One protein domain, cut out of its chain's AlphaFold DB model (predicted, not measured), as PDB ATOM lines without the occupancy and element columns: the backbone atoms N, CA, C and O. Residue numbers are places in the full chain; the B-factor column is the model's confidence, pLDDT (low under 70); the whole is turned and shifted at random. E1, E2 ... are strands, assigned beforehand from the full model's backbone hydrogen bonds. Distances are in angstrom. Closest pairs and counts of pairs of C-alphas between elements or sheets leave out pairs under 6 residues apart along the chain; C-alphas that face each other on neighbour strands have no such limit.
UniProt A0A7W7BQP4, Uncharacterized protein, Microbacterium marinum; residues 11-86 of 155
ATOM      1  N   PHE A  11      75.414 -57.556  75.132       68.31
ATOM      2  CA  PHE A  11      76.407 -56.934  76.001       68.31
ATOM      3  C   PHE A  11      76.461 -57.750  77.301       68.31
ATOM      4  O   PHE A  11      75.463 -58.370  77.676       68.31
ATOM      5  N   SER A  12      77.607 -57.769  77.983       70.38
ATOM      6  CA  SER A  12      77.629 -58.173  79.396       70.38
ATOM      7  C   SER A  12      77.284 -56.959  80.252       70.38
ATOM      8  O   SER A  12      77.684 -55.844  79.910       70.38
ATOM      9  N   ASP A  13      76.602 -57.159  81.379       64.06
ATOM     10  CA  ASP A  13      76.379 -56.102  82.368       64.06
ATOM     11  C   ASP A  13      77.720 -55.542  82.894       64.06
ATOM     12  O   ASP A  13      77.847 -54.328  83.066       64.06
ATOM     13  N   ASP A  14      78.766 -56.387  82.964       72.06
ATOM     14  CA  ASP A  14      80.174 -56.018  83.239       72.06
ATOM     15  C   ASP A  14      80.795 -55.076  82.183       72.06
ATOM     16  O   ASP A  14      81.948 -54.651  82.301       72.06
ATOM     17  N   LYS A  15      80.074 -54.831  81.083       79.38
ATOM     18  CA  LYS A  15      80.441 -53.967  79.952       79.38
ATOM     19  C   LYS A  15      79.419 -52.848  79.740       79.38
ATOM     20  O   LYS A  15      79.320 -52.292  78.642       79.38
ATOM     21  N   THR A  16      78.679 -52.502  80.790       83.88
ATOM     22  CA  THR A  16      77.841 -51.305  80.838       83.88
ATOM     23  C   THR A  16      78.388 -50.307  81.856       83.88
ATOM     24  O   THR A  16      78.964 -50.681  82.874       83.88
ATOM     25  N   GLU A  17      78.240 -49.020  81.570       84.88
ATOM     26  CA  GLU A  17      78.741 -47.911  82.382       84.88
ATOM     27  C   GLU A  17      77.689 -46.802  82.443       84.88
ATOM     28  O   GLU A  17      76.945 -46.606  81.489       84.88
ATOM     29  N   THR A  18      77.621 -46.033  83.531       85.00
ATOM     30  CA  THR A  18      76.813 -44.801  83.559       85.00
ATOM     31  C   THR A  18      77.681 -43.614  83.146       85.00
ATOM     32  O   THR A  18      78.715 -43.356  83.758       85.00
ATOM     33  N   TRP A  19      77.282 -42.904  82.095       85.69
ATOM     34  CA  TRP A  19      77.982 -41.755  81.512       85.69
ATOM     35  C   TRP A  19      77.204 -40.464  81.772       85.69
ATOM     36  O   TRP A  19      75.981 -40.490  81.847       85.69
ATOM     37  N   ILE A  20      77.890 -39.322  81.883       81.88
ATOM     38  CA  ILE A  20      77.256 -38.006  82.087       81.88
ATOM     39  C   ILE A  20      77.510 -37.143  80.857       81.88
ATOM     40  O   ILE A  20      78.659 -36.823  80.559       81.88
ATOM     41  N   LEU A  21      76.442 -36.759  80.163       79.75
ATOM     42  CA  LEU A  21      76.480 -36.057  78.886       79.75
ATOM     43  C   LEU A  21      76.026 -34.598  79.007       79.75
ATOM     44  O   LEU A  21      75.302 -34.195  79.920       79.75
ATOM     45  N   ASP A  22      76.450 -33.809  78.025       79.50
ATOM     46  CA  ASP A  22      76.235 -32.360  77.968       79.50
ATOM     47  C   ASP A  22      74.899 -31.973  77.319       79.50
ATOM     48  O   ASP A  22      74.458 -30.831  77.430       79.50
ATOM     49  N   ALA A  23      74.242 -32.927  76.660       79.56
ATOM     50  CA  ALA A  23      72.964 -32.752  75.990       79.56
ATOM     51  C   ALA A  23      72.085 -33.994  76.168       79.56
ATOM     52  O   ALA A  23      72.583 -35.119  76.284       79.56
ATOM     53  N   ALA A  24      70.768 -33.781  76.146       79.25
ATOM     54  CA  ALA A  24      69.801 -34.861  76.204       79.25
ATOM     55  C   ALA A  24      70.009 -35.818  75.019       79.25
ATOM     56  O   ALA A  24      69.922 -35.406  73.860       79.25
ATOM     57  N   THR A  25      70.292 -37.086  75.310       84.25
ATOM     58  CA  THR A  25      70.623 -38.102  74.307       84.25
ATOM     59  C   THR A  25      69.647 -39.277  74.411       84.25
ATOM     60  O   THR A  25      69.498 -39.843  75.498       84.25
ATOM     61  N   PRO A  26      68.967 -39.660  73.314       84.81
ATOM     62  CA  PRO A  26      68.052 -40.796  73.324       84.81
ATOM     63  C   PRO A  26      68.770 -42.130  73.519       84.81
ATOM     64  O   PRO A  26      69.955 -42.257  73.201       84.81
ATOM     65  N   LYS A  27      68.019 -43.155  73.914       85.50
ATOM     66  CA  LYS A  27      68.408 -44.564  73.852       85.50
ATOM     67  C   LYS A  27      68.824 -44.985  72.429       85.50
ATOM     68  O   LYS A  27      68.329 -44.449  71.430       85.50
ATOM     69  N   ASP A  28      69.700 -45.984  72.368       87.50
ATOM     70  CA  ASP A  28      70.306 -46.620  71.197       87.50
ATOM     71  C   ASP A  28      71.182 -45.657  70.379       87.50
ATOM     72  O   ASP A  28      71.473 -45.902  69.214       87.50
ATOM     73  N   THR A  29      71.627 -44.547  70.963       89.44
ATOM     74  CA  THR A  29      72.428 -43.518  70.287       89.44
ATOM     75  C   THR A  29      73.913 -43.730  70.561       89.44
ATOM     76  O   THR A  29      74.304 -43.987  71.699       89.44
ATOM     77  N   ILE A  30      74.762 -43.579  69.536       88.94
ATOM     78  CA  ILE A  30      76.213 -43.520  69.746       88.94
ATOM     79  C   ILE A  30      76.564 -42.253  70.508       88.94
ATOM     80  O   ILE A  30      76.249 -41.142  70.082       88.94
ATOM     81  N   VAL A  31      77.302 -42.455  71.589       88.44
ATOM     82  CA  VAL A  31      77.885 -41.416  72.426       88.44
ATOM     83  C   VAL A  31      79.390 -41.611  72.498       88.44
ATOM     84  O   VAL A  31      79.898 -42.732  72.415       88.44
ATOM     85  N   ALA A  32      80.117 -40.508  72.647       86.38
ATOM     86  CA  ALA A  32      81.559 -40.513  72.831       86.38
ATOM     87  C   ALA A  32      81.921 -39.627  74.026       86.38
ATOM     88  O   ALA A  32      81.511 -38.470  74.090       86.38
ATOM     89  N   GLN A  33      82.695 -40.169  74.963       81.56
ATOM     90  CA  GLN A  33      83.159 -39.467  76.156       81.56
ATOM     91  C   GLN A  33      84.581 -39.923  76.487       81.56
ATOM     92  O   GLN A  33      84.889 -41.112  76.451       81.56
ATOM     93  N   SER A  34      85.475 -38.974  76.780       79.88
ATOM     94  CA  SER A  34      86.864 -39.250  77.194       79.88
ATOM     95  C   SER A  34      87.647 -40.182  76.248       79.88
ATOM     96  O   SER A  34      88.402 -41.042  76.692       79.88
ATOM     97  N   GLY A  35      87.443 -40.043  74.932       78.38
ATOM     98  CA  GLY A  35      88.087 -40.882  73.910       78.38
ATOM     99  C   GLY A  35      87.528 -42.307  73.794       78.38
ATOM    100  O   GLY A  35      87.999 -43.077  72.959       78.38
ATOM    101  N   ARG A  36      86.516 -42.655  74.595       83.88
ATOM    102  CA  ARG A  36      85.758 -43.905  74.504       83.88
ATOM    103  C   ARG A  36      84.424 -43.659  73.814       83.88
ATOM    104  O   ARG A  36      83.931 -42.535  73.739       83.88
ATOM    105  N   VAL A  37      83.856 -44.739  73.305       87.94
ATOM    106  CA  VAL A  37      82.641 -44.777  72.490       87.94
ATOM    107  C   VAL A  37      81.723 -45.855  73.036       87.94
ATOM    108  O   VAL A  37      82.190 -46.909  73.468       87.94
ATOM    109  N   GLY A  38      80.428 -45.576  73.032       90.06
ATOM    110  CA  GLY A  38      79.417 -46.472  73.564       90.06
ATOM    111  C   GLY A  38      78.052 -46.218  72.941       90.06
ATOM    112  O   GLY A  38      77.863 -45.246  72.205       90.06
ATOM    113  N   VAL A  39      77.099 -47.097  73.231       90.69
ATOM    114  CA  VAL A  39      75.698 -46.965  72.808       90.69
ATOM    115  C   VAL A  39      74.826 -46.810  74.042       90.69
ATOM    116  O   VAL A  39      74.887 -47.629  74.956       90.69
ATOM    117  N   THR A  40      74.011 -45.759  74.088       89.44
ATOM    118  CA  THR A  40      73.083 -45.528  75.202       89.44
ATOM    119  C   THR A  40      72.059 -46.666  75.306       89.44
ATOM    120  O   THR A  40      71.328 -46.963  74.369       89.44
ATOM    121  N   ILE A  41      71.978 -47.316  76.464       85.12
ATOM    122  CA  ILE A  41      71.007 -48.383  76.775       85.12
ATOM    123  C   ILE A  41      69.680 -47.777  77.264       85.12
ATOM    124  O   ILE A  41      68.621 -48.401  77.181       85.12
ATOM    125  N   THR A  42      69.733 -46.537  77.757       83.00
ATOM    126  CA  THR A  42      68.617 -45.764  78.322       83.00
ATOM    127  C   THR A  42      68.589 -44.343  77.738       83.00
ATOM    128  O   THR A  42      69.540 -43.932  77.082       83.00
ATOM    129  N   ASP A  43      67.501 -43.592  77.923       79.50
ATOM    130  CA  ASP A  43      67.434 -42.162  77.571       79.50
ATOM    131  C   ASP A  43      67.986 -41.302  78.717       79.50
ATOM    132  O   ASP A  43      67.709 -41.598  79.877       79.50
ATOM    133  N   THR A  44      68.706 -40.212  78.430       73.00
ATOM    134  CA  THR A  44      69.445 -39.455  79.467       73.00
ATOM    135  C   THR A  44      68.617 -38.575  80.440       73.00
ATOM    136  O   THR A  44      69.179 -37.754  81.169       73.00
ATOM    137  N   LEU A  45      67.286 -38.550  80.341       62.41
ATOM    138  CA  LEU A  45      66.443 -37.464  80.885       62.41
ATOM    139  C   LEU A  45      65.775 -37.826  82.234       62.41
ATOM    140  O   LEU A  45      64.635 -38.279  82.225       62.41
ATOM    141  N   GLY A  46      66.442 -37.617  83.384       56.91
ATOM    142  CA  GLY A  46      66.044 -38.211  84.686       56.91
ATOM    143  C   GLY A  46      65.056 -37.490  85.655       56.91
ATOM    144  O   GLY A  46      65.258 -36.329  85.971       56.91
ATOM    145  N   VAL A  47      64.046 -38.223  86.205       51.78
ATOM    146  CA  VAL A  47      62.741 -37.865  86.903       51.78
ATOM    147  C   VAL A  47      62.495 -38.137  88.439       51.78
ATOM    148  O   VAL A  47      62.453 -39.289  88.855       51.78
ATOM    149  N   ASN A  48      62.104 -37.125  89.238       58.31
ATOM    150  CA  ASN A  48      61.899 -37.123  90.718       58.31
ATOM    151  C   ASN A  48      61.042 -38.215  91.410       58.31
ATOM    152  O   ASN A  48      60.054 -38.716  90.881       58.31
ATOM    153  N   LYS A  49      61.462 -38.560  92.644       60.56
ATOM    154  CA  LYS A  49      61.182 -39.746  93.474       60.56
ATOM    155  C   LYS A  49      60.960 -39.351  94.946       60.56
ATOM    156  O   LYS A  49      61.508 -38.347  95.405       60.56
ATOM    157  N   PRO A  50      60.174 -40.139  95.703       55.66
ATOM    158  CA  PRO A  50      59.648 -39.745  97.010       55.66
ATOM    159  C   PRO A  50      60.421 -40.342  98.204       55.66
ATOM    160  O   PRO A  50      61.541 -40.835  98.081       55.66
ATOM    161  N   ALA A  51      59.797 -40.278  99.382       66.12
ATOM    162  CA  ALA A  51      60.289 -40.853 100.627       66.12
ATOM    163  C   ALA A  51      60.128 -42.376 100.747       66.12
ATOM    164  O   ALA A  51      59.206 -42.967 100.187       66.12
ATOM    165  N   HIS A  52      61.028 -42.985 101.519       65.19
ATOM    166  CA  HIS A  52      61.179 -44.420 101.753       65.19
ATOM    167  C   HIS A  52      61.540 -44.683 103.230       65.19
ATOM    168  O   HIS A  52      62.247 -43.893 103.858       65.19
ATOM    169  N   VAL A  53      61.034 -45.785 103.791       68.19
ATOM    170  CA  VAL A  53      61.108 -46.121 105.225       68.19
ATOM    171  C   VAL A  53      61.799 -47.469 105.413       68.19
ATOM    172  O   VAL A  53      61.445 -48.437 104.745       68.19
ATOM    173  N   VAL A  54      62.737 -47.549 106.362       73.00
ATOM    174  CA  VAL A  54      63.456 -48.780 106.729       73.00
ATOM    175  C   VAL A  54      63.250 -49.059 108.216       73.00
ATOM    176  O   VAL A  54      63.840 -48.409 109.082       73.00
ATOM    177  N   GLY A  55      62.392 -50.032 108.527       74.19
ATOM    178  CA  GLY A  55      62.030 -50.355 109.908       74.19
ATOM    179  C   GLY A  55      61.381 -49.161 110.615       74.19
ATOM    180  O   GLY A  55      60.289 -48.743 110.242       74.19
ATOM    181  N   GLN A  56      62.055 -48.615 111.631       77.56
ATOM    182  CA  GLN A  56      61.556 -47.503 112.455       77.56
ATOM    183  C   GLN A  56      62.059 -46.102 112.033       77.56
ATOM    184  O   GLN A  56      61.768 -45.127 112.721       77.56
ATOM    185  N   PHE A  57      62.811 -45.981 110.929       66.31
ATOM    186  CA  PHE A  57      63.407 -44.718 110.455       66.31
ATOM    187  C   PHE A  57      63.000 -44.399 108.991       66.31
ATOM    188  O   PHE A  57      62.766 -45.315 108.205       66.31
ATOM    189  N   SER A  58      62.914 -43.112 108.610       62.44
ATOM    190  CA  SER A  58      62.365 -42.619 107.318       62.44
ATOM    191  C   SER A  58      63.286 -41.599 106.615       62.44
ATOM    192  O   SER A  58      63.975 -40.842 107.297       62.44
ATOM    193  N   ILE A  59      63.305 -41.577 105.270       60.62
ATOM    194  CA  ILE A  59      64.226 -40.808 104.389       60.62
ATOM    195  C   ILE A  59      63.454 -40.236 103.169       60.62
ATOM    196  O   ILE A  59      62.556 -40.919 102.688       60.62
ATOM    197  N   SER A  60      63.770 -39.041 102.618       57.28
ATOM    198  CA  SER A  60      62.937 -38.363 101.578       57.28
ATOM    199  C   SER A  60      63.637 -37.619 100.398       57.28
ATOM    200  O   SER A  60      64.242 -36.580 100.651       57.28
ATOM    201  N   GLY A  61      63.415 -38.041  99.124       53.97
ATOM    202  CA  GLY A  61      63.577 -37.244  97.858       53.97
ATOM    203  C   GLY A  61      64.817 -37.488  96.931       53.97
ATOM    204  O   GLY A  61      65.925 -37.474  97.452       53.97
ATOM    205  N   TYR A  62      64.659 -37.694  95.589       48.97
ATOM    206  CA  TYR A  62      65.727 -37.843  94.519       48.97
ATOM    207  C   TYR A  62      65.174 -37.776  93.034       48.97
ATOM    208  O   TYR A  62      63.972 -37.915  92.975       48.97
ATOM    209  N   ASN A  63      65.891 -37.569  91.875       55.69
ATOM    210  CA  ASN A  63      65.347 -37.508  90.430       55.69
ATOM    211  C   ASN A  63      65.089 -38.924  89.740       55.69
ATOM    212  O   ASN A  63      64.738 -39.793  90.506       55.69
ATOM    213  N   ARG A  64      65.280 -39.240  88.403       56.38
ATOM    214  CA  ARG A  64      65.404 -40.634  87.757       56.38
ATOM    215  C   ARG A  64      66.112 -40.948  86.365       56.38
ATOM    216  O   ARG A  64      67.325 -41.016  86.373       56.38
ATOM    217  N   PRO A  65      65.467 -41.330  85.214       51.12
ATOM    218  CA  PRO A  65      66.054 -41.923  83.975       51.12
ATOM    219  C   PRO A  65      67.470 -41.591  83.468       51.12
ATOM    220  O   PRO A  65      67.927 -40.457  83.529       51.12
ATOM    221  N   GLY A  66      68.062 -42.588  82.800       57.19
ATOM    222  CA  GLY A  66      69.394 -42.522  82.197       57.19
ATOM    223  C   GLY A  66      70.457 -43.148  83.098       57.19
ATOM    224  O   GLY A  66      71.436 -42.534  83.480       57.19
ATOM    225  N   VAL A  67      70.203 -44.353  83.571       48.78
ATOM    226  CA  VAL A  67      70.107 -44.471  85.024       48.78
ATOM    227  C   VAL A  67      71.436 -44.851  85.722       48.78
ATOM    228  O   VAL A  67      72.179 -45.665  85.186       48.78
ATOM    229  N   SER A  68      71.698 -44.383  86.955       51.28
ATOM    230  CA  SER A  68      72.228 -45.311  87.974       51.28
ATOM    231  C   SER A  68      71.084 -46.284  88.235       51.28
ATOM    232  O   SER A  68      69.923 -45.876  88.147       51.28
ATOM    233  N   LEU A  69      71.357 -47.541  88.590       48.75
ATOM    234  CA  LEU A  69      70.292 -48.503  88.902       48.75
ATOM    235  C   LEU A  69      69.245 -47.943  89.887       48.75
ATOM    236  O   LEU A  69      68.090 -48.360  89.831       48.75
ATOM    237  N   GLU A  70      69.590 -46.911  90.664       49.03
ATOM    238  CA  GLU A  70      68.741 -46.218  91.629       49.03
ATOM    239  C   GLU A  70      68.886 -44.670  91.667       49.03
ATOM    240  O   GLU A  70      67.974 -44.048  92.203       49.03
ATOM    241  N   ASP A  71      69.910 -44.042  91.040       51.25
ATOM    242  CA  ASP A  71      70.334 -42.652  91.383       51.25
ATOM    243  C   ASP A  71      70.673 -41.598  90.289       51.25
ATOM    244  O   ASP A  71      71.044 -40.481  90.665       51.25
ATOM    245  N   VAL A  72      70.603 -41.845  88.970       56.34
ATOM    246  CA  VAL A  72      70.871 -40.727  88.003       56.34
ATOM    247  C   VAL A  72      69.804 -39.663  88.075       56.34
ATOM    248  O   VAL A  72      70.031 -38.503  87.754       56.34
ATOM    249  N   ASP A  73      68.679 -40.063  88.619       44.81
ATOM    250  CA  ASP A  73      68.176 -39.465  89.816       44.81
ATOM    251  C   ASP A  73      68.832 -38.131  90.194       44.81
ATOM    252  O   ASP A  73      68.486 -37.148  89.573       44.81
ATOM    253  N   ASN A  74      69.812 -37.965  91.062       50.91
ATOM    254  CA  ASN A  74      70.188 -36.592  91.466       50.91
ATOM    255  C   ASN A  74      70.970 -35.712  90.436       50.91
ATOM    256  O   ASN A  74      71.691 -34.800  90.842       50.91
ATOM    257  N   VAL A  75      70.812 -35.926  89.118       59.28
ATOM    258  CA  VAL A  75      71.322 -35.085  88.017       59.28
ATOM    259  C   VAL A  75      70.971 -33.590  88.198       59.28
ATOM    260  O   VAL A  75      69.792 -33.229  88.270       59.28
ATOM    261  N   PRO A  76      71.983 -32.693  88.230       51.06
ATOM    262  CA  PRO A  76      71.782 -31.246  88.337       51.06
ATOM    263  C   PRO A  76      71.237 -30.586  87.063       51.06
ATOM    264  O   PRO A  76      71.428 -31.080  85.951       51.06
ATOM    265  N   ASN A  77      70.673 -29.381  87.210       55.47
ATOM    266  CA  ASN A  77      70.308 -28.518  86.082       55.47
ATOM    267  C   ASN A  77      71.507 -28.286  85.138       55.47
ATOM    268  O   ASN A  77      72.453 -27.584  85.496       55.47
ATOM    269  N   GLY A  78      71.425 -28.819  83.914       56.97
ATOM    270  CA  GLY A  78      72.366 -28.545  82.819       56.97
ATOM    271  C   GLY A  78      73.242 -29.714  82.350       56.97
ATOM    272  O   GLY A  78      74.058 -29.507  81.455       56.97
ATOM    273  N   LYS A  79      73.093 -30.922  82.909       69.56
ATOM    274  CA  LYS A  79      73.719 -32.165  82.407       69.56
ATOM    275  C   LYS A  79      72.683 -33.290  82.340       69.56
ATOM    276  O   LYS A  79      71.605 -33.163  82.910       69.56
ATOM    277  N   PHE A  80      73.003 -34.378  81.643       74.31
ATOM    278  CA  PHE A  80      72.087 -35.496  81.408       74.31
ATOM    279  C   PHE A  80      72.860 -36.820  81.457       74.31
ATOM    280  O   PHE A  80      73.708 -37.059  80.602       74.31
ATOM    281  N   ALA A  81      72.618 -37.675  82.450       77.38
ATOM    282  CA  ALA A  81      73.352 -38.935  82.591       77.38
ATOM    283  C   ALA A  81      72.601 -40.120  81.968       77.38
ATOM    284  O   ALA A  81      71.403 -40.014  81.752       77.38
ATOM    285  N   VAL A  82      73.302 -41.198  81.596       82.38
ATOM    286  CA  VAL A  82      72.766 -42.346  80.838       82.38
ATOM    287  C   VAL A  82      73.543 -43.640  81.086       82.38
ATOM    288  O   VAL A  82      74.768 -43.613  81.113       82.38
ATOM    289  N   GLN A  83      72.869 -44.794  81.193       84.94
ATOM    290  CA  GLN A  83      73.547 -46.096  81.119       84.94
ATOM    291  C   GLN A  83      73.921 -46.399  79.659       84.94
ATOM    292  O   GLN A  83      73.075 -46.302  78.770       84.94
ATOM    293  N   VAL A  84      75.170 -46.783  79.418       88.00
ATOM    294  CA  VAL A  84      75.829 -46.943  78.116       88.00
ATOM    295  C   VAL A  84      76.493 -48.314  78.048       88.00
ATOM    296  O   VAL A  84      77.189 -48.712  78.975       88.00
ATOM    297  N   ALA A  85      76.321 -49.029  76.941       89.94
ATOM    298  CA  ALA A  85      77.112 -50.211  76.634       89.94
ATOM    299  C   ALA A  85      78.430 -49.774  75.992       89.94
ATOM    300  O   ALA A  85      78.425 -49.012  75.022       89.94
ATOM    301  N   VAL A  86      79.549 -50.251  76.534       89.31
ATOM    302  CA  VAL A  86      80.906 -49.955  76.038       89.31
ATOM    303  C   VAL A  86      81.534 -51.129  75.278       89.31
ATOM    304  O   VAL A  86      82.679 -51.035  74.850       89.31
TER     305      VAL A  86
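Overview. This is residues 11 to 86 of the 155 residues of an uncharacterized protein of Microbacterium marinum (UniProt A0A7W7BQP4). Picture a small sheet of four strands, E1, E6, E3 and E2, curled like part of a barrel, and a two-stranded hairpin, E4 and E5, reaching away from it as an arm whose residues 53 to 58 stick out free. The arm makes the length of the whole, and the chain returns from it to the sheet through a long loop, residues 63 to 79, with no named element. You have 76 residues printed, with no named helix and six named strands, E1, E2, E3, E4, E5 and E6 in that order along the chain; the larger sheet has the order E1 - E6 - E3 - E2, the smaller E4 - E5, and both are antiparallel. The class is all strand, with 33 of the 76 printed residues, under half, in named strands. The whole is only just loose, close to compact, with a radius of gyration of the C-alphas of 14.0 A, and it is elongated, spanning 46 by 29 by 19 A.

Arrangement. Begin with E1, residues 16 to 21, an edge strand of the larger sheet. Its neighbour is E6, residues 80 to 85, antiparallel at 152 degrees between their directions; C-alphas 20 and 81 face each other at 4.0 A, and N 19 and O 82 are 2.8 A apart, within hydrogen-bond range. Next look at E2, residues 30 to 33, the other edge strand, and E3, residues 36 to 40, which form a hairpin with 138 degrees between their directions. C-alphas 37 and 32 face each other at 4.4 A, and N 31 and O 38 are within hydrogen-bond range at 2.9 A. E3 is staggered: it pairs with E2 over residues 36 to 39 and with E6 over residues 39 to 40. Between E6 and E3, antiparallel neighbours, C-alphas 84 and 40 face each other at 4.2 A, and N 85 and O 39 are 2.8 A apart. From edge to edge the strongly twisted sheet turns by 105 degrees in its strands' lines and curls by 126 degrees; the closest C-alphas of its edge strands E1 and E2 are those of Trp 19 and Gln 33, 7.8 A apart. Now move to E4, residues 49 to 54, and E5, residues 57 to 62, a hairpin with 162 degrees between their directions. C-alphas 51 and 60 face each other at 3.8 A, and N 52 and O 59 are within hydrogen-bond range at 2.8 A. E4 is apart from E1, E2, E3 and E6, and so is E5.

Along the chain. Find C-alpha 16 at (77.841, -51.305, 80.838); from there E1 runs 15.4 A to C-alpha 21. E2, from Ile 30 to Gln 33, and E3, from Arg 36 to Thr 40, are shorter, at 10.3 A and 12.8 A. Go on to C-alpha 49 at (61.182, -39.746, 93.474), where E4 begins its 16.2 A to Val 54. E5 runs 17.5 A from Phe 57 to Tyr 62. E6 runs 16.3 A from Phe 80 to C-alpha 85 at (77.112, -50.211, 76.634).

Size, cuts and confidence. The two C-alphas farthest apart, those of Gly 35 and Gln 56, are 47.3 A from each other, while the first and last printed C-alphas, of Phe 11 and Val 86, are 8.3 A apart. The printed part has no cut. The links E2 to E3 and E4 to E5 are tight, E1 to E2 and E3 to E4 are short, and E5 to E6 is long, with 17 residues. Read the B-factor column for the model's confidence: the mean pLDDT of the printed part is 71.2, and residue 11, residue 13, residues 45 to 53 and residues 57 to 79 are under 70.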